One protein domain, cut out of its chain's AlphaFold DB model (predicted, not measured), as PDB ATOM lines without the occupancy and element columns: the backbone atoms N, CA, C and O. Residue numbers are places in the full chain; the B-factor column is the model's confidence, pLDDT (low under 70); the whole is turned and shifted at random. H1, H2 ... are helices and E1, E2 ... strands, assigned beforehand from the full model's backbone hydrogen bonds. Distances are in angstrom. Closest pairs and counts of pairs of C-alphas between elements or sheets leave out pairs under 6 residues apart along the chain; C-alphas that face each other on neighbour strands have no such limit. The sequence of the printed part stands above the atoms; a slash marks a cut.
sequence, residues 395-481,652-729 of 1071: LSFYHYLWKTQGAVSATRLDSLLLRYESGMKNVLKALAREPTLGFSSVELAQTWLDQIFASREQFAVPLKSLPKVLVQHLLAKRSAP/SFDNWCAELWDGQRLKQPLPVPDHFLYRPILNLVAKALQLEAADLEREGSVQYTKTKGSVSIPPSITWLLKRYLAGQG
ATOM      1  N   LEU A 395      16.602 -16.611 -10.761       95.25
ATOM      2  CA  LEU A 395      15.486 -17.420 -10.268       95.25
ATOM      3  C   LEU A 395      14.143 -16.736 -10.507       95.25
ATOM      4  O   LEU A 395      13.231 -17.350 -11.056       95.25
ATOM      5  N   SER A 396      14.048 -15.454 -10.167       95.94
ATOM      6  CA  SER A 396      12.865 -14.640 -10.424       95.94
ATOM      7  C   SER A 396      12.588 -14.493 -11.919       95.94
ATOM      8  O   SER A 396      11.442 -14.613 -12.342       95.94
ATOM      9  N   PHE A 397      13.616 -14.301 -12.752       96.50
ATOM     10  CA  PHE A 397      13.413 -14.231 -14.200       96.50
ATOM     11  C   PHE A 397      12.920 -15.561 -14.777       96.50
ATOM     12  O   PHE A 397      11.988 -15.576 -15.578       96.50
ATOM     13  N   TYR A 398      13.483 -16.683 -14.327       95.31
ATOM     14  CA  TYR A 398      12.994 -18.001 -14.716       95.31
ATOM     15  C   TYR A 398      11.544 -18.233 -14.281       95.31
ATOM     16  O   TYR A 398      10.737 -18.674 -15.094       95.31
ATOM     17  N   HIS A 399      11.196 -17.898 -13.033       94.81
ATOM     18  CA  HIS A 399       9.828 -18.009 -12.517       94.81
ATOM     19  C   HIS A 399       8.840 -17.180 -13.346       94.81
ATOM     20  O   HIS A 399       7.797 -17.687 -13.755       94.81
ATOM     21  N   TYR A 400       9.207 -15.938 -13.673       94.38
ATOM     22  CA  TYR A 400       8.428 -15.068 -14.555       94.38
ATOM     23  C   TYR A 400       8.208 -15.690 -15.945       94.38
ATOM     24  O   TYR A 400       7.076 -15.755 -16.431       94.38
ATOM     25  N   LEU A 401       9.273 -16.178 -16.591       94.06
ATOM     26  CA  LEU A 401       9.193 -16.807 -17.915       94.06
ATOM     27  C   LEU A 401       8.377 -18.101 -17.887       94.06
ATOM     28  O   LEU A 401       7.573 -18.346 -18.782       94.06
ATOM     29  N   TRP A 402       8.562 -18.927 -16.858       91.94
ATOM     30  CA  TRP A 402       7.805 -20.159 -16.680       91.94
ATOM     31  C   TRP A 402       6.304 -19.861 -16.613       91.94
ATOM     32  O   TRP A 402       5.532 -20.459 -17.358       91.94
ATOM     33  N   LYS A 403       5.903 -18.870 -15.811       89.62
ATOM     34  CA  LYS A 403       4.499 -18.473 -15.667       89.62
ATOM     35  C   LYS A 403       3.899 -17.919 -16.961       89.62
ATOM     36  O   LYS A 403       2.756 -18.216 -17.283       89.62
ATOM     37  N   THR A 404       4.669 -17.129 -17.707       87.75
ATOM     38  CA  THR A 404       4.179 -16.435 -18.909       87.75
ATOM     39  C   THR A 404       4.252 -17.270 -20.191       87.75
ATOM     40  O   THR A 404       3.469 -17.028 -21.100       87.75
ATOM     41  N   GLN A 405       5.174 -18.234 -20.292       81.25
ATOM     42  CA  GLN A 405       5.496 -18.940 -21.550       81.25
ATOM     43  C   GLN A 405       5.579 -20.474 -21.415       81.25
ATOM     44  O   GLN A 405       5.594 -21.204 -22.415       81.25
ATOM     45  N   GLY A 406       5.721 -20.982 -20.187       65.00
ATOM     46  CA  GLY A 406       6.267 -22.314 -19.918       65.00
ATOM     47  C   GLY A 406       5.428 -23.229 -19.031       65.00
ATOM     48  O   GLY A 406       5.837 -24.372 -18.861       65.00
ATOM     49  N   ALA A 407       4.280 -22.795 -18.500       64.88
ATOM     50  CA  ALA A 407       3.541 -23.544 -17.476       64.88
ATOM     51  C   ALA A 407       3.168 -24.986 -17.888       64.88
ATOM     52  O   ALA A 407       3.076 -25.858 -17.029       64.88
ATOM     53  N   VAL A 408       3.018 -25.256 -19.193       62.16
ATOM     54  CA  VAL A 408       2.672 -26.586 -19.734       62.16
ATOM     55  C   VAL A 408       3.903 -27.422 -20.127       62.16
ATOM     56  O   VAL A 408       3.869 -28.642 -20.015       62.16
ATOM     57  N   SER A 409       5.001 -26.800 -20.577       70.75
ATOM     58  CA  SER A 409       6.147 -27.508 -21.186       70.75
ATOM     59  C   SER A 409       7.450 -27.447 -20.378       70.75
ATOM     60  O   SER A 409       8.387 -28.181 -20.677       70.75
ATOM     61  N   ALA A 410       7.553 -26.561 -19.386       80.31
ATOM     62  CA  ALA A 410       8.758 -26.354 -18.587       80.31
ATOM     63  C   ALA A 410       8.533 -26.737 -17.117       80.31
ATOM     64  O   ALA A 410       7.460 -26.541 -16.546       80.31
ATOM     65  N   THR A 411       9.572 -27.293 -16.492       86.88
ATOM     66  CA  THR A 411       9.517 -27.760 -15.099       86.88
ATOM     67  C   THR A 411       9.454 -26.574 -14.135       86.88
ATOM     68  O   THR A 411      10.222 -25.632 -14.269       86.88
ATOM     69  N   ARG A 412       8.572 -26.618 -13.131       88.88
ATOM     70  CA  ARG A 412       8.488 -25.551 -12.119       88.88
ATOM     71  C   ARG A 412       9.791 -25.439 -11.314       88.88
ATOM     72  O   ARG A 412      10.503 -26.424 -11.104       88.88
ATOM     73  N   LEU A 413      10.102 -24.229 -10.859       91.44
ATOM     74  CA  LEU A 413      11.388 -23.903 -10.251       91.44
ATOM     75  C   LEU A 413      11.734 -24.726  -8.994       91.44
ATOM     76  O   LEU A 413      12.853 -25.213  -8.846       91.44
ATOM     77  N   ASP A 414      10.781 -24.887  -8.087       91.19
ATOM     78  CA  ASP A 414      10.919 -25.707  -6.881       91.19
ATOM     79  C   ASP A 414      11.258 -27.167  -7.211       91.19
ATOM     80  O   ASP A 414      12.134 -27.753  -6.580       91.19
ATOM     81  N   SER A 415      10.643 -27.736  -8.249       90.69
ATOM     82  CA  SER A 415      10.948 -29.091  -8.715       90.69
ATOM     83  C   SER A 415      12.389 -29.216  -9.213       90.69
ATOM     84  O   SER A 415      13.042 -30.220  -8.931       90.69
ATOM     85  N   LEU A 416      12.920 -28.203  -9.911       91.69
ATOM     86  CA  LEU A 416      14.329 -28.182 -10.326       91.69
ATOM     87  C   LEU A 416      15.269 -28.162  -9.112       91.69
ATOM     88  O   LEU A 416      16.249 -28.905  -9.072       91.69
ATOM     89  N   LEU A 417      14.956 -27.353  -8.099       93.00
ATOM     90  CA  LEU A 417      15.755 -27.250  -6.875       93.00
ATOM     91  C   LEU A 417      15.713 -28.540  -6.036       93.00
ATOM     92  O   LEU A 417      16.747 -28.976  -5.531       93.00
ATOM     93  N   LEU A 418      14.555 -29.204  -5.940       92.25
ATOM     94  CA  LEU A 418      14.422 -30.507  -5.271       92.25
ATOM     95  C   LEU A 418      15.176 -31.624  -6.014       92.25
ATOM     96  O   LEU A 418      15.764 -32.506  -5.378       92.25
ATOM     97  N   ARG A 419      15.208 -31.583  -7.354       91.38
ATOM     98  CA  ARG A 419      16.048 -32.484  -8.167       91.38
ATOM     99  C   ARG A 419      17.531 -32.233  -7.918       91.38
ATOM    100  O   ARG A 419      18.277 -33.194  -7.749       91.38
ATOM    101  N   TYR A 420      17.952 -30.971  -7.822       92.31
ATOM    102  CA  TYR A 420      19.324 -30.621  -7.455       92.31
ATOM    103  C   TYR A 420      19.706 -31.146  -6.063       92.31
ATOM    104  O   TYR A 420      20.739 -31.797  -5.917       92.31
ATOM    105  N   GLU A 421      18.864 -30.947  -5.045       92.06
ATOM    106  CA  GLU A 421      19.128 -31.480  -3.704       92.06
ATOM    107  C   GLU A 421      19.244 -33.009  -3.719       92.06
ATOM    108  O   GLU A 421      20.170 -33.575  -3.136       92.06
ATOM    109  N   SER A 422      18.330 -33.683  -4.419       91.62
ATOM    110  CA  SER A 422      18.349 -35.142  -4.563       91.62
ATOM    111  C   SER A 422      19.614 -35.627  -5.276       91.62
ATOM    112  O   SER A 422      20.248 -36.580  -4.825       91.62
ATOM    113  N   GLY A 423      20.039 -34.932  -6.333       91.69
ATOM    114  CA  GLY A 423      21.290 -35.204  -7.034       91.69
ATOM    115  C   GLY A 423      22.518 -35.017  -6.142       91.69
ATOM    116  O   GLY A 423      23.383 -35.888  -6.114       91.69
ATOM    117  N   MET A 424      22.568 -33.964  -5.319       92.00
ATOM    118  CA  MET A 424      23.648 -33.775  -4.340       92.00
ATOM    119  C   MET A 424      23.692 -34.901  -3.301       92.00
ATOM    120  O   MET A 424      24.772 -35.394  -2.977       92.00
ATOM    121  N   LYS A 425      22.533 -35.362  -2.813       91.44
ATOM    122  CA  LYS A 425      22.462 -36.539  -1.927       91.44
ATOM    123  C   LYS A 425      22.989 -37.792  -2.627       91.44
ATOM    124  O   LYS A 425      23.682 -38.587  -1.999       91.44
ATOM    125  N   ASN A 426      22.703 -37.963  -3.915       91.44
ATOM    126  CA  ASN A 426      23.203 -39.090  -4.700       91.44
ATOM    127  C   ASN A 426      24.720 -39.018  -4.922       91.44
ATOM    128  O   ASN A 426      25.385 -40.040  -4.768       91.44
ATOM    129  N   VAL A 427      25.279 -37.830  -5.184       91.44
ATOM    130  CA  VAL A 427      26.737 -37.607  -5.238       91.44
ATOM    131  C   VAL A 427      27.385 -38.030  -3.919       91.44
ATOM    132  O   VAL A 427      28.325 -38.819  -3.919       91.44
ATOM    133  N   LEU A 428      26.858 -37.563  -2.784       90.94
ATOM    134  CA  LEU A 428      27.400 -37.896  -1.463       90.94
ATOM    135  C   LEU A 428      27.276 -39.392  -1.145       90.94
ATOM    136  O   LEU A 428      28.210 -39.981  -0.612       90.94
ATOM    137  N   LYS A 429      26.161 -40.035  -1.517       90.44
ATOM    138  CA  LYS A 429      25.988 -41.491  -1.382       90.44
ATOM    139  C   LYS A 429      26.970 -42.277  -2.248       90.44
ATOM    140  O   LYS A 429      27.474 -43.298  -1.791       90.44
ATOM    141  N   ALA A 430      27.234 -41.829  -3.474       90.62
ATOM    142  CA  ALA A 430      28.214 -42.462  -4.351       90.62
ATOM    143  C   ALA A 430      29.626 -42.362  -3.755       90.62
ATOM    144  O   ALA A 430      30.312 -43.372  -3.646       90.62
ATOM    145  N   LEU A 431      30.011 -41.182  -3.262       89.69
ATOM    146  CA  LEU A 431      31.316 -40.957  -2.627       89.69
ATOM    147  C   LEU A 431      31.466 -41.679  -1.283       89.69
ATOM    148  O   LEU A 431      32.560 -42.100  -0.931       89.69
ATOM    149  N   ALA A 432      30.375 -41.875  -0.539       86.50
ATOM    150  CA  ALA A 432      30.393 -42.694   0.671       86.50
ATOM    151  C   ALA A 432      30.621 -44.186   0.367       86.50
ATOM    152  O   ALA A 432      31.178 -44.896   1.200       86.50
ATOM    153  N   ARG A 433      30.189 -44.668  -0.809       87.62
ATOM    154  CA  ARG A 433      30.431 -46.047  -1.270       87.62
ATOM    155  C   ARG A 433      31.830 -46.224  -1.849       87.62
ATOM    156  O   ARG A 433      32.437 -47.264  -1.629       87.62
ATOM    157  N   GLU A 434      32.331 -45.220  -2.563       88.19
ATOM    158  CA  GLU A 434      33.658 -45.227  -3.177       88.19
ATOM    159  C   GLU A 434      34.450 -43.958  -2.799       88.19
ATOM    160  O   GLU A 434      34.537 -43.012  -3.586       88.19
ATOM    161  N   PRO A 435      35.062 -43.916  -1.598       83.81
ATOM    162  CA  PRO A 435      35.778 -42.733  -1.109       83.81
ATOM    163  C   PRO A 435      37.064 -42.408  -1.877       83.81
ATOM    164  O   PRO A 435      37.664 -41.361  -1.665       83.81
ATOM    165  N   THR A 436      37.543 -43.312  -2.731       83.62
ATOM    166  CA  THR A 436      38.745 -43.121  -3.557       83.62
ATOM    167  C   THR A 436      38.428 -42.646  -4.973       83.62
ATOM    168  O   THR A 436      39.345 -42.531  -5.787       83.62
ATOM    169  N   LEU A 437      37.152 -42.388  -5.281       86.50
ATOM    170  CA  LEU A 437      36.703 -42.006  -6.615       86.50
ATOM    171  C   LEU A 437      37.371 -40.699  -7.074       86.50
ATOM    172  O   LEU A 437      37.229 -39.645  -6.453       86.50
ATOM    173  N   GLY A 438      38.058 -40.759  -8.214       87.19
ATOM    174  CA  GLY A 438      38.712 -39.607  -8.823       87.19
ATOM    175  C   GLY A 438      38.894 -39.771 -10.330       87.19
ATOM    176  O   GLY A 438      39.077 -40.872 -10.840       87.19
ATOM    177  N   PHE A 439      38.853 -38.653 -11.049       91.31
ATOM    178  CA  PHE A 439      38.890 -38.579 -12.505       91.31
ATOM    179  C   PHE A 439      40.170 -37.893 -12.991       91.31
ATOM    180  O   PHE A 439      40.637 -36.914 -12.405       91.31
ATOM    181  N   SER A 440      40.716 -38.377 -14.109       87.12
ATOM    182  CA  SER A 440      41.938 -37.841 -14.725       87.12
ATOM    183  C   SER A 440      41.725 -36.512 -15.458       87.12
ATOM    184  O   SER A 440      42.676 -35.745 -15.625       87.12
ATOM    185  N   SER A 441      40.491 -36.213 -15.878       89.12
ATOM    186  CA  SER A 441      40.146 -34.999 -16.623       89.12
ATOM    187  C   SER A 441      38.870 -34.331 -16.100       89.12
ATOM    188  O   SER A 441      38.031 -34.953 -15.441       89.12
ATOM    189  N   VAL A 442      38.727 -33.034 -16.393       88.62
ATOM    190  CA  VAL A 442      37.549 -32.237 -16.011       88.62
ATOM    191  C   VAL A 442      36.301 -32.717 -16.757       88.62
ATOM    192  O   VAL A 442      35.213 -32.724 -16.186       88.62
ATOM    193  N   GLU A 443      36.458 -33.150 -18.006       90.75
ATOM    194  CA  GLU A 443      35.378 -33.626 -18.875       90.75
ATOM    195  C   GLU A 443      34.769 -34.938 -18.363       90.75
ATOM    196  O   GLU A 443      33.545 -35.093 -18.355       90.75
ATOM    197  N   LEU A 444      35.606 -35.865 -17.883       91.69
ATOM    198  CA  LEU A 444      35.147 -37.125 -17.290       91.69
ATOM    199  C   LEU A 444      34.385 -36.881 -15.983       91.69
ATOM    200  O   LEU A 444      33.276 -37.389 -15.818       91.69
ATOM    201  N   ALA A 445      34.927 -36.035 -15.100       91.19
ATOM    202  CA  ALA A 445      34.254 -35.651 -13.860       91.19
ATOM    203  C   ALA A 445      32.905 -34.962 -14.125       91.19
ATOM    204  O   ALA A 445      31.919 -35.249 -13.447       91.19
ATOM    205  N   GLN A 446      32.836 -34.076 -15.125       91.38
ATOM    206  CA  GLN A 446      31.581 -33.432 -15.520       91.38
ATOM    207  C   GLN A 446      30.572 -34.450 -16.065       91.38
ATOM    208  O   GLN A 446      29.405 -34.399 -15.694       91.38
ATOM    209  N   THR A 447      31.010 -35.398 -16.896       90.88
ATOM    210  CA  THR A 447      30.128 -36.431 -17.464       90.88
ATOM    211  C   THR A 447      29.521 -37.316 -16.376       90.88
ATOM    212  O   THR A 447      28.330 -37.613 -16.422       90.88
ATOM    213  N   TRP A 448      30.315 -37.687 -15.369       91.88
ATOM    214  CA  TRP A 448      29.832 -38.431 -14.207       91.88
ATOM    215  C   TRP A 448      28.805 -37.633 -13.388       91.88
ATOM    216  O   TRP A 448      27.757 -38.165 -13.026       91.88
ATOM    217  N   LEU A 449      29.053 -36.337 -13.151       90.62
ATOM    218  CA  LEU A 449      28.072 -35.466 -12.493       90.62
ATOM    219  C   LEU A 449      26.767 -35.402 -13.292       90.62
ATOM    220  O   LEU A 449      25.694 -35.601 -12.726       90.62
ATOM    221  N   ASP A 450      26.847 -35.177 -14.603       88.25
ATOM    222  CA  ASP A 450      25.668 -35.083 -15.465       88.25
ATOM    223  C   ASP A 450      24.803 -36.354 -15.414       88.25
ATOM    224  O   ASP A 450      23.574 -36.260 -15.438       88.25
ATOM    225  N   GLN A 451      25.432 -37.532 -15.323       88.62
ATOM    226  CA  GLN A 451      24.740 -38.815 -15.172       88.62
ATOM    227  C   GLN A 451      24.013 -38.914 -13.826       88.62
ATOM    228  O   GLN A 451      22.856 -39.327 -13.791       88.62
ATOM    229  N   ILE A 452      24.648 -38.489 -12.728       89.38
ATOM    230  CA  ILE A 452      24.036 -38.527 -11.388       89.38
ATOM    231  C   ILE A 452      22.858 -37.561 -11.265       89.38
ATOM    232  O   ILE A 452      21.847 -37.895 -10.642       89.38
ATOM    233  N   PHE A 453      22.980 -36.361 -11.833       85.88
ATOM    234  CA  PHE A 453      21.895 -35.381 -11.821       85.88
ATOM    235  C   PHE A 453      20.795 -35.702 -12.848       85.88
ATOM    236  O   PHE A 453      19.692 -35.173 -12.709       85.88
ATOM    237  N   ALA A 454      21.074 -36.550 -13.850       71.44
ATOM    238  CA  ALA A 454      20.175 -36.902 -14.955       71.44
ATOM    239  C   ALA A 454      19.547 -35.667 -15.647       71.44
ATOM    240  O   ALA A 454      18.393 -35.692 -16.072       71.44
ATOM    241  N   SER A 455      20.289 -34.550 -15.718       61.91
ATOM    242  CA  SER A 455      19.703 -33.205 -15.860       61.91
ATOM    243  C   SER A 455      20.038 -32.451 -17.146       61.91
ATOM    244  O   SER A 455      19.645 -31.289 -17.245       61.91
ATOM    245  N   ARG A 456      20.755 -33.051 -18.114       58.06
ATOM    246  CA  ARG A 456      21.437 -32.321 -19.213       58.06
ATOM    247  C   ARG A 456      20.568 -31.304 -19.972       58.06
ATOM    248  O   ARG A 456      21.098 -30.296 -20.426       58.06
ATOM    249  N   GLU A 457      19.254 -31.512 -20.052       59.78
ATOM    250  CA  GLU A 457      18.325 -30.585 -20.718       59.78
ATOM    251  C   GLU A 457      17.524 -29.672 -19.768       59.78
ATOM    252  O   GLU A 457      16.974 -28.660 -20.201       59.78
ATOM    253  N   GLN A 458      17.470 -29.982 -18.469       71.88
ATOM    254  CA  GLN A 458      16.583 -29.326 -17.497       71.88
ATOM    255  C   GLN A 458      17.285 -28.346 -16.557       71.88
ATOM    256  O   GLN A 458      16.649 -27.402 -16.100       71.88
ATOM    257  N   PHE A 459      18.555 -28.576 -16.220       83.94
ATOM    258  CA  PHE A 459      19.409 -27.658 -15.457       83.94
ATOM    259  C   PHE A 459      20.865 -28.130 -15.518       83.94
ATOM    260  O   PHE A 459      21.139 -29.310 -15.738       83.94
ATOM    261  N   ALA A 460      21.814 -27.225 -15.279       83.31
ATOM    262  CA  ALA A 460      23.238 -27.552 -15.307       83.31
ATOM    263  C   ALA A 460      23.885 -27.392 -13.925       83.31
ATOM    264  O   ALA A 460      23.649 -26.404 -13.233       83.31
ATOM    265  N   VAL A 461      24.763 -28.328 -13.555       88.50
ATOM    266  CA  VAL A 461      25.645 -28.204 -12.383       88.50
ATOM    267  C   VAL A 461      27.094 -28.295 -12.864       88.50
ATOM    268  O   VAL A 461      27.660 -29.388 -12.942       88.50
ATOM    269  N   PRO A 462      27.711 -27.163 -13.249       88.06
ATOM    270  CA  PRO A 462      29.109 -27.163 -13.660       88.06
ATOM    271  C   PRO A 462      30.024 -27.638 -12.525       88.06
ATOM    272  O   PRO A 462      29.909 -27.161 -11.404       88.06
ATOM    273  N   LEU A 463      31.026 -28.470 -12.807       89.00
ATOM    274  CA  LEU A 463      32.003 -28.925 -11.810       89.00
ATOM    275  C   LEU A 463      32.631 -27.740 -11.057       89.00
ATOM    276  O   LEU A 463      32.820 -27.784  -9.848       89.00
ATOM    277  N   LYS A 464      32.899 -26.636 -11.767       88.00
ATOM    278  CA  LYS A 464      33.474 -25.404 -11.202       88.00
ATOM    279  C   LYS A 464      32.592 -24.696 -10.164       88.00
ATOM    280  O   LYS A 464      33.130 -23.874  -9.427       88.00
ATOM    281  N   SER A 465      31.280 -24.946 -10.139       86.38
ATOM    282  CA  SER A 465      30.353 -24.320  -9.184       86.38
ATOM    283  C   SER A 465      30.195 -25.128  -7.893       86.38
ATOM    284  O   SER A 465      29.635 -24.623  -6.922       86.38
ATOM    285  N   LEU A 466      30.729 -26.353  -7.842       88.25
ATOM    286  CA  LEU A 466      30.753 -27.165  -6.630       88.25
ATOM    287  C   LEU A 466      31.846 -26.700  -5.646       88.25
ATOM    288  O   LEU A 466      32.818 -26.043  -6.038       88.25
ATOM    289  N   PRO A 467      31.734 -27.055  -4.349       87.25
ATOM    290  CA  PRO A 467      32.747 -26.730  -3.351       87.25
ATOM    291  C   PRO A 467      34.148 -27.191  -3.766       87.25
ATOM    292  O   PRO A 467      34.346 -28.329  -4.182       87.25
ATOM    293  N   LYS A 468      35.154 -26.320  -3.599       86.38
ATOM    294  CA  LYS A 468      36.538 -26.594  -4.036       86.38
ATOM    295  C   LYS A 468      37.112 -27.896  -3.475       86.38
ATOM    296  O   LYS A 468      37.890 -28.539  -4.168       86.38
ATOM    297  N   VAL A 469      36.742 -28.259  -2.245       85.88
ATOM    298  CA  VAL A 469      37.166 -29.511  -1.595       85.88
ATOM    299  C   VAL A 469      36.638 -30.719  -2.373       85.88
ATOM    300  O   VAL A 469      37.416 -31.600  -2.725       85.88
ATOM    301  N   LEU A 470      35.353 -30.707  -2.741       88.38
ATOM    302  CA  LEU A 470      34.733 -31.740  -3.571       88.38
ATOM    303  C   LEU A 470      35.359 -31.793  -4.972       88.38
ATOM    304  O   LEU A 470      35.697 -32.866  -5.454       88.38
ATOM    305  N   VAL A 471      35.589 -30.643  -5.612       89.56
ATOM    306  CA  VAL A 471      36.230 -30.588  -6.940       89.56
ATOM    307  C   VAL A 471      37.653 -31.152  -6.910       89.56
ATOM    308  O   VAL A 471      38.061 -31.852  -7.830       89.56
ATOM    309  N   GLN A 472      38.431 -30.846  -5.869       87.94
ATOM    310  CA  GLN A 472      39.783 -31.388  -5.709       87.94
ATOM    311  C   GLN A 472      39.758 -32.903  -5.515       87.94
ATOM    312  O   GLN A 472      40.541 -33.593  -6.165       87.94
ATOM    313  N   HIS A 473      38.832 -33.396  -4.690       88.69
ATOM    314  CA  HIS A 473      38.625 -34.822  -4.466       88.69
ATOM    315  C   HIS A 473      38.272 -35.555  -5.767       88.69
ATOM    316  O   HIS A 473      39.005 -36.448  -6.179       88.69
ATOM    317  N   LEU A 474      37.249 -35.080  -6.489       90.19
ATOM    318  CA  LEU A 474      36.824 -35.656  -7.769       90.19
ATOM    319  C   LEU A 474      37.917 -35.616  -8.844       90.19
ATOM    320  O   LEU A 474      37.888 -36.425  -9.756       90.19
ATOM    321  N   LEU A 475      38.884 -34.700  -8.774       90.44
ATOM    322  CA  LEU A 475      40.013 -34.640  -9.715       90.44
ATOM    323  C   LEU A 475      41.263 -35.381  -9.210       90.44
ATOM    324  O   LEU A 475      42.354 -35.144  -9.733       90.44
ATOM    325  N   ALA A 476      41.138 -36.195  -8.154       84.31
ATOM    326  CA  ALA A 476      42.244 -36.885  -7.483       84.31
ATOM    327  C   ALA A 476      43.415 -35.951  -7.090       84.31
ATOM    328  O   ALA A 476      44.575 -36.361  -7.000       84.31
ATOM    329  N   LYS A 477      43.132 -34.663  -6.850       79.94
ATOM    330  CA  LYS A 477      44.135 -33.665  -6.458       79.94
ATOM    331  C   LYS A 477      44.242 -33.632  -4.940       79.94
ATOM    332  O   LYS A 477      43.297 -33.253  -4.257       79.94
ATOM    333  N   ARG A 478      45.424 -33.952  -4.405       64.94
ATOM    334  CA  ARG A 478      45.710 -33.778  -2.971       64.94
ATOM    335  C   ARG A 478      45.648 -32.296  -2.587       64.94
ATOM    336  O   ARG A 478      46.131 -31.434  -3.327       64.94
ATOM    337  N   SER A 479      45.093 -32.005  -1.413       63.12
ATOM    338  CA  SER A 479      45.116 -30.678  -0.798       63.12
ATOM    339  C   SER A 479      46.569 -30.259  -0.548       63.12
ATOM    340  O   SER A 479      47.265 -30.815   0.297       63.12
ATOM    341  N   ALA A 480      47.063 -29.294  -1.327       63.31
ATOM    342  CA  ALA A 480      48.427 -28.800  -1.180       63.31
ATOM    343  C   ALA A 480      48.562 -27.957   0.105       63.31
ATOM    344  O   ALA A 480      47.676 -27.138   0.378       63.31
ATOM    345  N   PRO A 481      49.667 -28.091   0.868       69.44
ATOM    346  CA  PRO A 481      49.929 -27.219   2.007       69.44
ATOM    347  C   PRO A 481      50.065 -25.764   1.550       69.44
ATOM    348  O   PRO A 481      50.369 -25.467   0.386       69.44
ATOM    349  N   SER A 652      39.975 -31.308   5.071       77.31
ATOM    350  CA  SER A 652      39.980 -32.646   4.479       77.31
ATOM    351  C   SER A 652      38.600 -32.934   3.893       77.31
ATOM    352  O   SER A 652      37.583 -32.424   4.375       77.31
ATOM    353  N   PHE A 653      38.567 -33.741   2.833       82.00
ATOM    354  CA  PHE A 653      37.310 -34.176   2.236       82.00
ATOM    355  C   PHE A 653      36.415 -34.872   3.271       82.00
ATOM    356  O   PHE A 653      35.233 -34.559   3.347       82.00
ATOM    357  N   ASP A 654      36.998 -35.705   4.136       82.19
ATOM    358  CA  ASP A 654      36.269 -36.440   5.175       82.19
ATOM    359  C   ASP A 654      35.597 -35.510   6.191       82.19
ATOM    360  O   ASP A 654      34.417 -35.677   6.493       82.19
ATOM    361  N   ASN A 655      36.308 -34.475   6.660       82.44
ATOM    362  CA  ASN A 655      35.734 -33.489   7.580       82.44
ATOM    363  C   ASN A 655      34.614 -32.699   6.900       82.44
ATOM    364  O   ASN A 655      33.552 -32.508   7.485       82.44
ATOM    365  N   TRP A 656      34.827 -32.278   5.649       85.62
ATOM    366  CA  TRP A 656      33.803 -31.576   4.878       85.62
ATOM    367  C   TRP A 656      32.546 -32.440   4.671       85.62
ATOM    368  O   TRP A 656      31.429 -31.956   4.860       85.62
ATOM    369  N   CYS A 657      32.709 -33.725   4.347       83.81
ATOM    370  CA  CYS A 657      31.603 -34.673   4.215       83.81
ATOM    371  C   CYS A 657      30.864 -34.885   5.543       83.81
ATOM    372  O   CYS A 657      29.636 -34.822   5.562       83.81
ATOM    373  N   ALA A 658      31.585 -35.078   6.653       83.81
ATOM    374  CA  ALA A 658      30.996 -35.282   7.978       83.81
ATOM    375  C   ALA A 658      30.217 -34.053   8.492       83.81
ATOM    376  O   ALA A 658      29.222 -34.196   9.214       83.81
ATOM    377  N   GLU A 659      30.652 -32.846   8.115       84.56
ATOM    378  CA  GLU A 659      29.953 -31.590   8.399       84.56
ATOM    379  C   GLU A 659      28.681 -31.415   7.560       84.56
ATOM    380  O   GLU A 659      27.711 -30.834   8.047       84.56
ATOM    381  N   LEU A 660      28.672 -31.906   6.316       84.25
ATOM    382  CA  LEU A 660      27.565 -31.717   5.375       84.25
ATOM    383  C   LEU A 660      26.485 -32.809   5.473       84.25
ATOM    384  O   LEU A 660      25.312 -32.521   5.237       84.25
ATOM    385  N   TRP A 661      26.857 -34.048   5.807       84.00
ATOM    386  CA  TRP A 661      26.012 -35.240   5.664       84.00
ATOM    387  C   TRP A 661      26.147 -36.186   6.865       84.00
ATOM    388  O   TRP A 661      27.245 -36.403   7.372       84.00
ATOM    389  N   ASP A 662      25.034 -36.760   7.335       82.94
ATOM    390  CA  ASP A 662      25.019 -37.782   8.406       82.94
ATOM    391  C   ASP A 662      24.802 -39.223   7.909       82.94
ATOM    392  O   ASP A 662      24.729 -40.142   8.721       82.94
ATOM    393  N   GLY A 663      24.684 -39.440   6.596       76.81
ATOM    394  CA  GLY A 663      24.315 -40.737   6.015       76.81
ATOM    395  C   GLY A 663      22.901 -40.768   5.430       76.81
ATOM    396  O   GLY A 663      22.652 -41.524   4.490       76.81
ATOM    397  N   GLN A 664      21.991 -39.917   5.919       77.31
ATOM    398  CA  GLN A 664      20.587 -39.878   5.492       77.31
ATOM    399  C   GLN A 664      20.064 -38.470   5.172       77.31
ATOM    400  O   GLN A 664      19.213 -38.317   4.288       77.31
ATOM    401  N   ARG A 665      20.546 -37.441   5.872       81.88
ATOM    402  CA  ARG A 665      20.091 -36.051   5.790       81.88
ATOM    403  C   ARG A 665      21.274 -35.091   5.650       81.88
ATOM    404  O   ARG A 665      22.390 -35.337   6.107       81.88
ATOM    405  N   LEU A 666      21.005 -33.968   4.984       86.00
ATOM    406  CA  LEU A 666      21.940 -32.849   4.898       86.00
ATOM    407  C   LEU A 666      21.890 -32.073   6.218       86.00
ATOM    408  O   LEU A 666      20.811 -31.668   6.650       86.00
ATOM    409  N   LYS A 667      23.051 -31.863   6.842       86.56
ATOM    410  CA  LYS A 667      23.200 -31.083   8.083       86.56
ATOM    411  C   LYS A 667      23.324 -29.583   7.832       86.56
ATOM    412  O   LYS A 667      23.163 -28.797   8.760       86.56
ATOM    413  N   GLN A 668      23.667 -29.191   6.604       86.94
ATOM    414  CA  GLN A 668      23.856 -27.798   6.215       86.94
ATOM    415  C   GLN A 668      23.077 -27.468   4.934       86.94
ATOM    416  O   GLN A 668      22.890 -28.349   4.089       86.94
ATOM    417  N   PRO A 669      22.660 -26.201   4.752       90.31
ATOM    418  CA  PRO A 669      21.955 -25.771   3.549       90.31
ATOM    419  C   PRO A 669      22.862 -25.819   2.312       90.31
ATOM    420  O   PRO A 669      24.052 -25.499   2.391       90.31
ATOM    421  N   LEU A 670      22.299 -26.154   1.149       91.88
ATOM    422  CA  LEU A 670      23.061 -26.244  -0.100       91.88
ATOM    423  C   LEU A 670      23.197 -24.878  -0.792       91.88
ATOM    424  O   LEU A 670      22.207 -24.156  -0.912       91.88
ATOM    425  N   PRO A 671      24.379 -24.508  -1.310       92.44
ATOM    426  CA  PRO A 671      24.493 -23.354  -2.192       92.44
ATOM    427  C   PRO A 671      23.852 -23.657  -3.554       92.44
ATOM    428  O   PRO A 671      24.094 -24.713  -4.134       92.44
ATOM    429  N   VAL A 672      23.066 -22.725  -4.093       92.00
ATOM    430  CA  VAL A 672      22.558 -22.822  -5.467       92.00
ATOM    431  C   VAL A 672      23.742 -22.689  -6.444       92.00
ATOM    432  O   VAL A 672      24.535 -21.755  -6.299       92.00
ATOM    433  N   PRO A 673      23.900 -23.591  -7.433       88.88
ATOM    434  CA  PRO A 673      25.007 -23.520  -8.383       88.88
ATOM    435  C   PRO A 673      24.940 -22.300  -9.309       88.88
ATOM    436  O   PRO A 673      23.876 -21.909  -9.793       88.88
ATOM    437  N   ASP A 674      26.102 -21.750  -9.656       85.12
ATOM    438  CA  ASP A 674      26.187 -20.742 -10.714       85.12
ATOM    439  C   ASP A 674      25.775 -21.324 -12.068       85.12
ATOM    440  O   ASP A 674      26.100 -22.465 -12.400       85.12
ATOM    441  N   HIS A 675      25.079 -20.512 -12.867       84.06
ATOM    442  CA  HIS A 675      24.507 -20.894 -14.165       84.06
ATOM    443  C   HIS A 675      23.488 -22.045 -14.117       84.06
ATOM    444  O   HIS A 675      23.105 -22.541 -15.177       84.06
ATOM    445  N   PHE A 676      22.989 -22.410 -12.930       88.88
ATOM    446  CA  PHE A 676      21.980 -23.458 -12.736       88.88
ATOM    447  C   PHE A 676      20.792 -23.340 -13.707       88.88
ATOM    448  O   PHE A 676      20.389 -24.322 -14.330       88.88
ATOM    449  N   LEU A 677      20.298 -22.112 -13.905       91.81
ATOM    450  CA  LEU A 677      19.140 -21.803 -14.753       91.81
ATOM    451  C   LEU A 677      19.487 -21.289 -16.150       91.81
ATOM    452  O   LEU A 677      18.584 -20.894 -16.881       91.81
ATOM    453  N   TYR A 678      20.760 -21.281 -16.555       92.06
ATOM    454  CA  TYR A 678      21.143 -20.686 -17.837       92.06
ATOM    455  C   TYR A 678      20.424 -21.346 -19.024       92.06
ATOM    456  O   TYR A 678      19.746 -20.656 -19.783       92.06
ATOM    457  N   ARG A 679      20.507 -22.679 -19.152       90.25
ATOM    458  CA  ARG A 679      19.879 -23.412 -20.264       90.25
ATOM    459  C   ARG A 679      18.340 -23.339 -20.236       90.25
ATOM    460  O   ARG A 679      17.764 -23.035 -21.277       90.25
ATOM    461  N   PRO A 680      17.665 -23.514 -19.083       91.31
ATOM    462  CA  PRO A 680      16.213 -23.334 -18.993       91.31
ATOM    463  C   PRO A 680      15.734 -21.934 -19.377       91.31
ATOM    464  O   PRO A 680      14.737 -21.802 -20.084       91.31
ATOM    465  N   ILE A 681      16.446 -20.890 -18.942       94.19
ATOM    466  CA  ILE A 681      16.121 -19.507 -19.306       94.19
ATOM    467  C   ILE A 681      16.337 -19.293 -20.802       94.19
ATOM    468  O   ILE A 681      15.452 -18.752 -21.454       94.19
ATOM    469  N   LEU A 682      17.470 -19.741 -21.355       93.88
ATOM    470  CA  LEU A 682      17.759 -19.632 -22.786       93.88
ATOM    471  C   LEU A 682      16.627 -20.237 -23.627       93.88
ATOM    472  O   LEU A 682      16.121 -19.569 -24.523       93.88
ATOM    473  N   ASN A 683      16.183 -21.452 -23.291       91.56
ATOM    474  CA  ASN A 683      15.109 -22.139 -24.011       91.56
ATOM    475  C   ASN A 683      13.773 -21.382 -23.924       91.56
ATOM    476  O   ASN A 683      13.081 -21.235 -24.928       91.56
ATOM    477  N   LEU A 684      13.405 -20.880 -22.739       93.31
ATOM    478  CA  LEU A 684      12.159 -20.126 -22.560       93.31
ATOM    479  C   LEU A 684      12.190 -18.764 -23.262       93.31
ATOM    480  O   LEU A 684      11.179 -18.357 -23.831       93.31
ATOM    481  N   VAL A 685      13.331 -18.070 -23.251       94.94
ATOM    482  CA  VAL A 685      13.493 -16.807 -23.982       94.94
ATOM    483  C   VAL A 685      13.449 -17.054 -25.485       94.94
ATOM    484  O   VAL A 685      12.737 -16.339 -26.180       94.94
ATOM    485  N   ALA A 686      14.152 -18.071 -25.984       93.25
ATOM    486  CA  ALA A 686      14.136 -18.437 -27.397       93.25
ATOM    487  C   ALA A 686      12.709 -18.758 -27.867       93.25
ATOM    488  O   ALA A 686      12.236 -18.166 -28.833       93.25
ATOM    489  N   LYS A 687      11.968 -19.561 -27.088       91.50
ATOM    490  CA  LYS A 687      10.545 -19.842 -27.328       91.50
ATOM    491  C   LYS A 687       9.700 -18.566 -27.369       91.50
ATOM    492  O   LYS A 687       8.912 -18.391 -28.291       91.50
ATOM    493  N   ALA A 688       9.877 -17.667 -26.400       91.94
ATOM    494  CA  ALA A 688       9.127 -16.411 -26.343       91.94
ATOM    495  C   ALA A 688       9.432 -15.468 -27.520       91.94
ATOM    496  O   ALA A 688       8.587 -14.661 -27.894       91.94
ATOM    497  N   LEU A 689      10.638 -15.561 -28.086       93.25
ATOM    498  CA  LEU A 689      11.078 -14.794 -29.252       93.25
ATOM    499  C   LEU A 689      10.850 -15.528 -30.581       93.25
ATOM    500  O   LEU A 689      11.182 -14.966 -31.619       93.25
ATOM    501  N   GLN A 690      10.299 -16.748 -30.559       93.19
ATOM    502  CA  GLN A 690      10.131 -17.610 -31.737       93.19
ATOM    503  C   GLN A 690      11.456 -17.868 -32.481       93.19
ATOM    504  O   GLN A 690      11.522 -17.842 -33.707       93.19
ATOM    505  N   LEU A 691      12.527 -18.104 -31.717       93.69
ATOM    506  CA  LEU A 691      13.869 -18.422 -32.206       93.69
ATOM    507  C   LEU A 691      14.317 -19.794 -31.697       93.69
ATOM    508  O   LEU A 691      13.869 -20.257 -30.646       93.69
ATOM    509  N   GLU A 692      15.286 -20.395 -32.383       93.56
ATOM    510  CA  GLU A 692      16.008 -21.554 -31.864       93.56
ATOM    511  C   GLU A 692      17.000 -21.139 -30.769       93.56
ATOM    512  O   GLU A 692      17.713 -20.134 -30.874       93.56
ATOM    513  N   ALA A 693      17.094 -21.940 -29.704       91.12
ATOM    514  CA  ALA A 693      17.953 -21.631 -28.555       91.12
ATOM    515  C   ALA A 693      19.439 -21.512 -28.939       91.12
ATOM    516  O   ALA A 693      20.157 -20.677 -28.386       91.12
ATOM    517  N   ALA A 694      19.895 -22.320 -29.901       92.38
ATOM    518  CA  ALA A 694      21.263 -22.271 -30.410       92.38
ATOM    519  C   ALA A 694      21.562 -20.962 -31.162       92.38
ATOM    520  O   ALA A 694      22.667 -20.431 -31.056       92.38
ATOM    521  N   ASP A 695      20.587 -20.414 -31.886       93.06
ATOM    522  CA  ASP A 695      20.750 -19.170 -32.645       93.06
ATOM    523  C   ASP A 695      20.824 -17.971 -31.712       93.06
ATOM    524  O   ASP A 695      21.735 -17.149 -31.827       93.06
ATOM    525  N   LEU A 696      19.938 -17.934 -30.717       93.75
ATOM    526  CA  LEU A 696      19.943 -16.908 -29.681       93.75
ATOM    527  C   LEU A 696      21.250 -16.912 -28.866       93.75
ATOM    528  O   LEU A 696      21.791 -15.858 -28.530       93.75
ATOM    529  N   GLU A 697      21.780 -18.097 -28.557       93.25
ATOM    530  CA  GLU A 697      23.065 -18.239 -27.870       93.25
ATOM    531  C   GLU A 697      24.233 -17.747 -28.734       93.25
ATOM    532  O   GLU A 697      25.112 -17.043 -28.227       93.25
ATOM    533  N   ARG A 698      24.231 -18.052 -30.038       91.75
ATOM    534  CA  ARG A 698      25.236 -17.544 -30.987       91.75
ATOM    535  C   ARG A 698      25.176 -16.024 -31.126       91.75
ATOM    536  O   ARG A 698      26.234 -15.399 -31.104       91.75
ATOM    537  N   GLU A 699      23.980 -15.436 -31.199       92.81
ATOM    538  CA  GLU A 699      23.768 -13.982 -31.290       92.81
ATOM    539  C   GLU A 699      24.446 -13.229 -30.130       92.81
ATOM    540  O   GLU A 699      25.080 -12.193 -30.330       92.81
ATOM    541  N   GLY A 700      24.335 -13.757 -28.908       87.94
ATOM    542  CA  GLY A 700      24.867 -13.116 -27.703       87.94
ATOM    543  C   GLY A 700      26.291 -13.520 -27.306       87.94
ATOM    544  O   GLY A 700      26.813 -12.994 -26.317       87.94
ATOM    545  N   SER A 701      26.914 -14.461 -28.018       90.12
ATOM    546  CA  SER A 701      28.225 -15.009 -27.652       90.12
ATOM    547  C   SER A 701      29.377 -14.062 -27.996       90.12
ATOM    548  O   SER A 701      29.402 -13.431 -29.050       90.12
ATOM    549  N   VAL A 702      30.390 -14.005 -27.124       83.81
ATOM    550  CA  VAL A 702      31.613 -13.216 -27.351       83.81
ATOM    551  C   VAL A 702      32.788 -14.148 -27.620       83.81
ATOM    552  O   VAL A 702      33.100 -15.020 -26.809       83.81
ATOM    553  N   GLN A 703      33.478 -13.938 -28.741       80.56
ATOM    554  CA  GLN A 703      34.688 -14.682 -29.091       80.56
ATOM    555  C   GLN A 703      35.903 -14.099 -28.369       80.56
ATOM    556  O   GLN A 703      36.192 -12.907 -28.476       80.56
ATOM    557  N   TYR A 704      36.634 -14.944 -27.646       71.94
ATOM    558  CA  TYR A 704      37.873 -14.558 -26.983       71.94
ATOM    559  C   TYR A 704      39.060 -15.324 -27.564       71.94
ATOM    560  O   TYR A 704      39.216 -16.526 -27.340       71.94
ATOM    561  N   THR A 705      39.928 -14.620 -28.286       69.00
ATOM    562  CA  THR A 705      41.126 -15.192 -28.910       69.00
ATOM    563  C   THR A 705      42.239 -15.334 -27.872       69.00
ATOM    564  O   THR A 705      42.751 -14.346 -27.346       69.00
ATOM    565  N   LYS A 706      42.632 -16.571 -27.552       63.91
ATOM    566  CA  LYS A 706      43.862 -16.862 -26.799       63.91
ATOM    567  C   LYS A 706      44.963 -17.287 -27.765       63.91
ATOM    568  O   LYS A 706      44.696 -17.757 -28.865       63.91
ATOM    569  N   THR A 707      46.212 -17.244 -27.304       52.56
ATOM    570  CA  THR A 707      47.392 -17.775 -28.016       52.56
ATOM    571  C   THR A 707      47.302 -19.265 -28.379       52.56
ATOM    572  O   THR A 707      48.129 -19.744 -29.141       52.56
ATOM    573  N   LYS A 708      46.312 -20.003 -27.851       53.81
ATOM    574  CA  LYS A 708      46.051 -21.427 -28.131       53.81
ATOM    575  C   LYS A 708      44.670 -21.695 -28.767       53.81
ATOM    576  O   LYS A 708      44.186 -22.816 -28.682       53.81
ATOM    577  N   GLY A 709      44.026 -20.681 -29.355       63.06
ATOM    578  CA  GLY A 709      42.727 -20.801 -30.037       63.06
ATOM    579  C   GLY A 709      41.650 -19.840 -29.519       63.06
ATOM    580  O   GLY A 709      41.802 -19.216 -28.462       63.06
ATOM    581  N   SER A 710      40.558 -19.711 -30.276       70.56
ATOM    582  CA  SER A 710      39.384 -18.905 -29.912       70.56
ATOM    583  C   SER A 710      38.447 -19.692 -28.997       70.56
ATOM    584  O   SER A 710      38.111 -20.837 -29.283       70.56
ATOM    585  N   VAL A 711      38.018 -19.078 -27.895       77.50
ATOM    586  CA  VAL A 711      37.009 -19.635 -26.985       77.50
ATOM    587  C   VAL A 711      35.752 -18.781 -27.086       77.50
ATOM    588  O   VAL A 711      35.803 -17.587 -26.791       77.50
ATOM    589  N   SER A 712      34.632 -19.396 -27.472       81.38
ATOM    590  CA  SER A 712      33.320 -18.747 -27.438       81.38
ATOM    591  C   SER A 712      32.801 -18.710 -26.003       81.38
ATOM    592  O   SER A 712      32.749 -19.742 -25.331       81.38
ATOM    593  N   ILE A 713      32.443 -17.523 -25.520       84.31
ATOM    594  CA  ILE A 713      31.840 -17.331 -24.202       84.31
ATOM    595  C   ILE A 713      30.341 -17.094 -24.409       84.31
ATOM    596  O   ILE A 713      29.997 -16.122 -25.089       84.31
ATOM    597  N   PRO A 714      29.460 -17.933 -23.832       87.38
ATOM    598  CA  PRO A 714      28.020 -17.765 -23.975       87.38
ATOM    599  C   PRO A 714      27.537 -16.442 -23.358       87.38
ATOM    600  O   PRO A 714      28.182 -15.921 -22.434       87.38
ATOM    601  N   PRO A 715      26.401 -15.893 -23.825       92.25
ATOM    602  CA  PRO A 715      25.814 -14.698 -23.236       92.25
ATOM    603  C   PRO A 715      25.485 -14.893 -21.752       92.25
ATOM    604  O   PRO A 715      25.183 -15.985 -21.278       92.25
ATOM    605  N   SER A 716      25.496 -13.802 -20.989       91.56
ATOM    606  CA  SER A 716      25.012 -13.835 -19.604       91.56
ATOM    607  C   SER A 716      23.478 -13.865 -19.544       91.56
ATOM    608  O   SER A 716      22.800 -13.393 -20.456       91.56
ATOM    609  N   ILE A 717      22.905 -14.317 -18.423       93.00
ATOM    610  CA  ILE A 717      21.446 -14.266 -18.205       93.00
ATOM    611  C   ILE A 717      20.934 -12.816 -18.232       93.00
ATOM    612  O   ILE A 717      19.853 -12.550 -18.750       93.00
ATOM    613  N   THR A 718      21.730 -11.849 -17.763       93.19
ATOM    614  CA  THR A 718      21.369 -10.422 -17.858       93.19
ATOM    615  C   THR A 718      21.261  -9.929 -19.307       93.19
ATOM    616  O   THR A 718      20.446  -9.051 -19.599       93.19
ATOM    617  N   TRP A 719      22.033 -10.518 -20.231       94.31
ATOM    618  CA  TRP A 719      21.900 -10.266 -21.666       94.31
ATOM    619  C   TRP A 719      20.618 -10.896 -22.216       94.31
ATOM    620  O   TRP A 719      19.880 -10.215 -22.923       94.31
ATOM    621  N   LEU A 720      20.294 -12.134 -21.823       95.62
ATOM    622  CA  LEU A 720      19.034 -12.789 -22.206       95.62
ATOM    623  C   LEU A 720      17.814 -11.991 -21.727       95.62
ATOM    624  O   LEU A 720      16.887 -11.778 -22.499       95.62
ATOM    625  N   LEU A 721      17.845 -11.464 -20.500       95.69
ATOM    626  CA  LEU A 721      16.812 -10.566 -19.974       95.69
ATOM    627  C   LEU A 721      16.693  -9.281 -20.805       95.69
ATOM    628  O   LEU A 721      15.588  -8.862 -21.143       95.69
ATOM    629  N   LYS A 722      17.825  -8.655 -21.164       94.31
ATOM    630  CA  LYS A 722      17.840  -7.485 -22.055       94.31
ATOM    631  C   LYS A 722      17.204  -7.820 -23.408       94.31
ATOM    632  O   LYS A 722      16.398  -7.032 -23.897       94.31
ATOM    633  N   ARG A 723      17.572  -8.955 -24.008       95.00
ATOM    634  CA  ARG A 723      17.090  -9.373 -25.329       95.00
ATOM    635  C   ARG A 723      15.605  -9.727 -25.312       95.00
ATOM    636  O   ARG A 723      14.884  -9.276 -26.195       95.00
ATOM    637  N   TYR A 724      15.155 -10.445 -24.282       95.12
ATOM    638  CA  TYR A 724      13.746 -10.744 -24.030       95.12
ATOM    639  C   TYR A 724      12.917  -9.463 -23.948       95.12
ATOM    640  O   TYR A 724      11.957  -9.301 -24.694       95.12
ATOM    641  N   LEU A 725      13.332  -8.517 -23.098       92.88
ATOM    642  CA  LEU A 725      12.611  -7.263 -22.899       92.88
ATOM    643  C   LEU A 725      12.562  -6.412 -24.182       92.88
ATOM    644  O   LEU A 725      11.516  -5.864 -24.512       92.88
ATOM    645  N   ALA A 726      13.659  -6.365 -24.947       92.38
ATOM    646  CA  ALA A 726      13.680  -5.704 -26.252       92.38
ATOM    647  C   ALA A 726      12.702  -6.352 -27.249       92.38
ATOM    648  O   ALA A 726      12.044  -5.641 -28.003       92.38
ATOM    649  N   GLY A 727      12.563  -7.682 -27.225       91.38
ATOM    650  CA  GLY A 727      11.556  -8.402 -28.012       91.38
ATOM    651  C   GLY A 727      10.110  -8.088 -27.612       91.38
ATOM    652  O   GLY A 727       9.219  -8.204 -28.439       91.38
ATOM    653  N   GLN A 728       9.882  -7.616 -26.381       89.00
ATOM    654  CA  GLN A 728       8.585  -7.096 -25.922       89.00
ATOM    655  C   GLN A 728       8.368  -5.610 -26.284       89.00
ATOM    656  O   GLN A 728       7.449  -4.976 -25.770       89.00
ATOM    657  N   GLY A 729       9.237  -5.013 -27.112       88.56
ATOM    658  CA  GLY A 729       9.158  -3.598 -27.493       88.56
ATOM    659  C   GLY A 729       9.546  -2.622 -26.376       88.56
ATOM    660  O   GLY A 729       9.268  -1.431 -26.472       88.56
TER     661      GLY A 729
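This is residues 395 to 481 and 652 to 729 of the 1071 residues of an uncharacterized protein of Thiothrix sp (UniProt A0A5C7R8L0). A narrow strand hairpin, E1 and E2, sticks out from one of two loosely joined lobes of helices. That lobe has H6 as its core, with H1, H7 and H8 packed on it; the other has H3 crossing part of the long helix H2, and the touching pair H4 and H5, of which H5 comes close to H2 at Leu 428 and Cys 657, their C-alphas 7.8 A apart, and H4 comes close to H3 at Leu 474 and Ala 445, their C-alphas 6.6 A apart. H2 runs between the lobes from beside H1, and the unnamed residues 661 to 677 lead from H5 back to H6. The printed part has 165 residues, mostly helix, in the order H1 H2 H3 H4 H5 H6 H7 E1 E2 H8, with one antiparallel sheet, E1 - E2. It is flat, spanning 54 by 44 by 23 A, and only just compact, close to loose, with a radius of gyration of the C-alphas of 18.3 A.

Strand E1 is residues 702 to 706 and E2 is residues 709 to 713, each 12.8 A long; C-alpha 706 is at (43.862, -16.862, -26.799). Before them come H6, residues 678 to 688, 15.3 A, and H7, residues 693 to 700, 11.0 A; after them comes H8, residues 717 to 727, 15.1 A, ending at (11.556, -8.402, -28.012). H1, residues 395 to 406, spans 14.2 A from (15.486, -17.420, -10.268). H2 is residues 413 to 433, 30.6 A, H3 residues 442 to 453, 16.5 A, H4 residues 468 to 474, 9.8 A, and H5 residues 653 to 660, 10.5 A.

E1 and E2 form a hairpin, antiparallel at 152 degrees; N 704 and O 711, 2.9 A apart, are within hydrogen-bond range. Both strands are apart from H6, the hub. H6 touches H8 at a shallow tilt of 4 degrees, the same way, closest at the C-alphas of Val 685 and Tyr 724, 6.1 A. H6 touches H7 about perpendicular, at 80 degrees, with the C-alphas of Ala 686 and Ala 693 closest, 5.1 A. H1 touches H6, closest at the C-alphas of Tyr 398 and Ile 681, 5.8 A. H1 and H2 only just touch, with 3 pairs of C-alphas within 8 A, the closest being His 399 and Leu 413, 6.5 A. H2 touches H3 with residues 419 to 427 alone, at a steep tilt of 65 degrees; the C-alphas of Gly 423 and Phe 453 are closest, 4.8 A. H4 touches H5, closest at the C-alphas of Val 469 and Phe 653, 6.0 A. In H1 to H8 every O i to N i+4 pair is within hydrogen-bond range.

The C-alphas farthest apart, those of Pro 481 and Gly 729, are 55.6 A apart. Residues 482 to 651 are not printed, and C-alphas 481 and 652 are 11.6 A apart across the cut. The links H3 to H4 and H5 to H6 are long. The mean pLDDT of the printed part is 86.2; it is under 70 at residues 406 to 408, 455 to 457, 478 to 481 and 705 to 709.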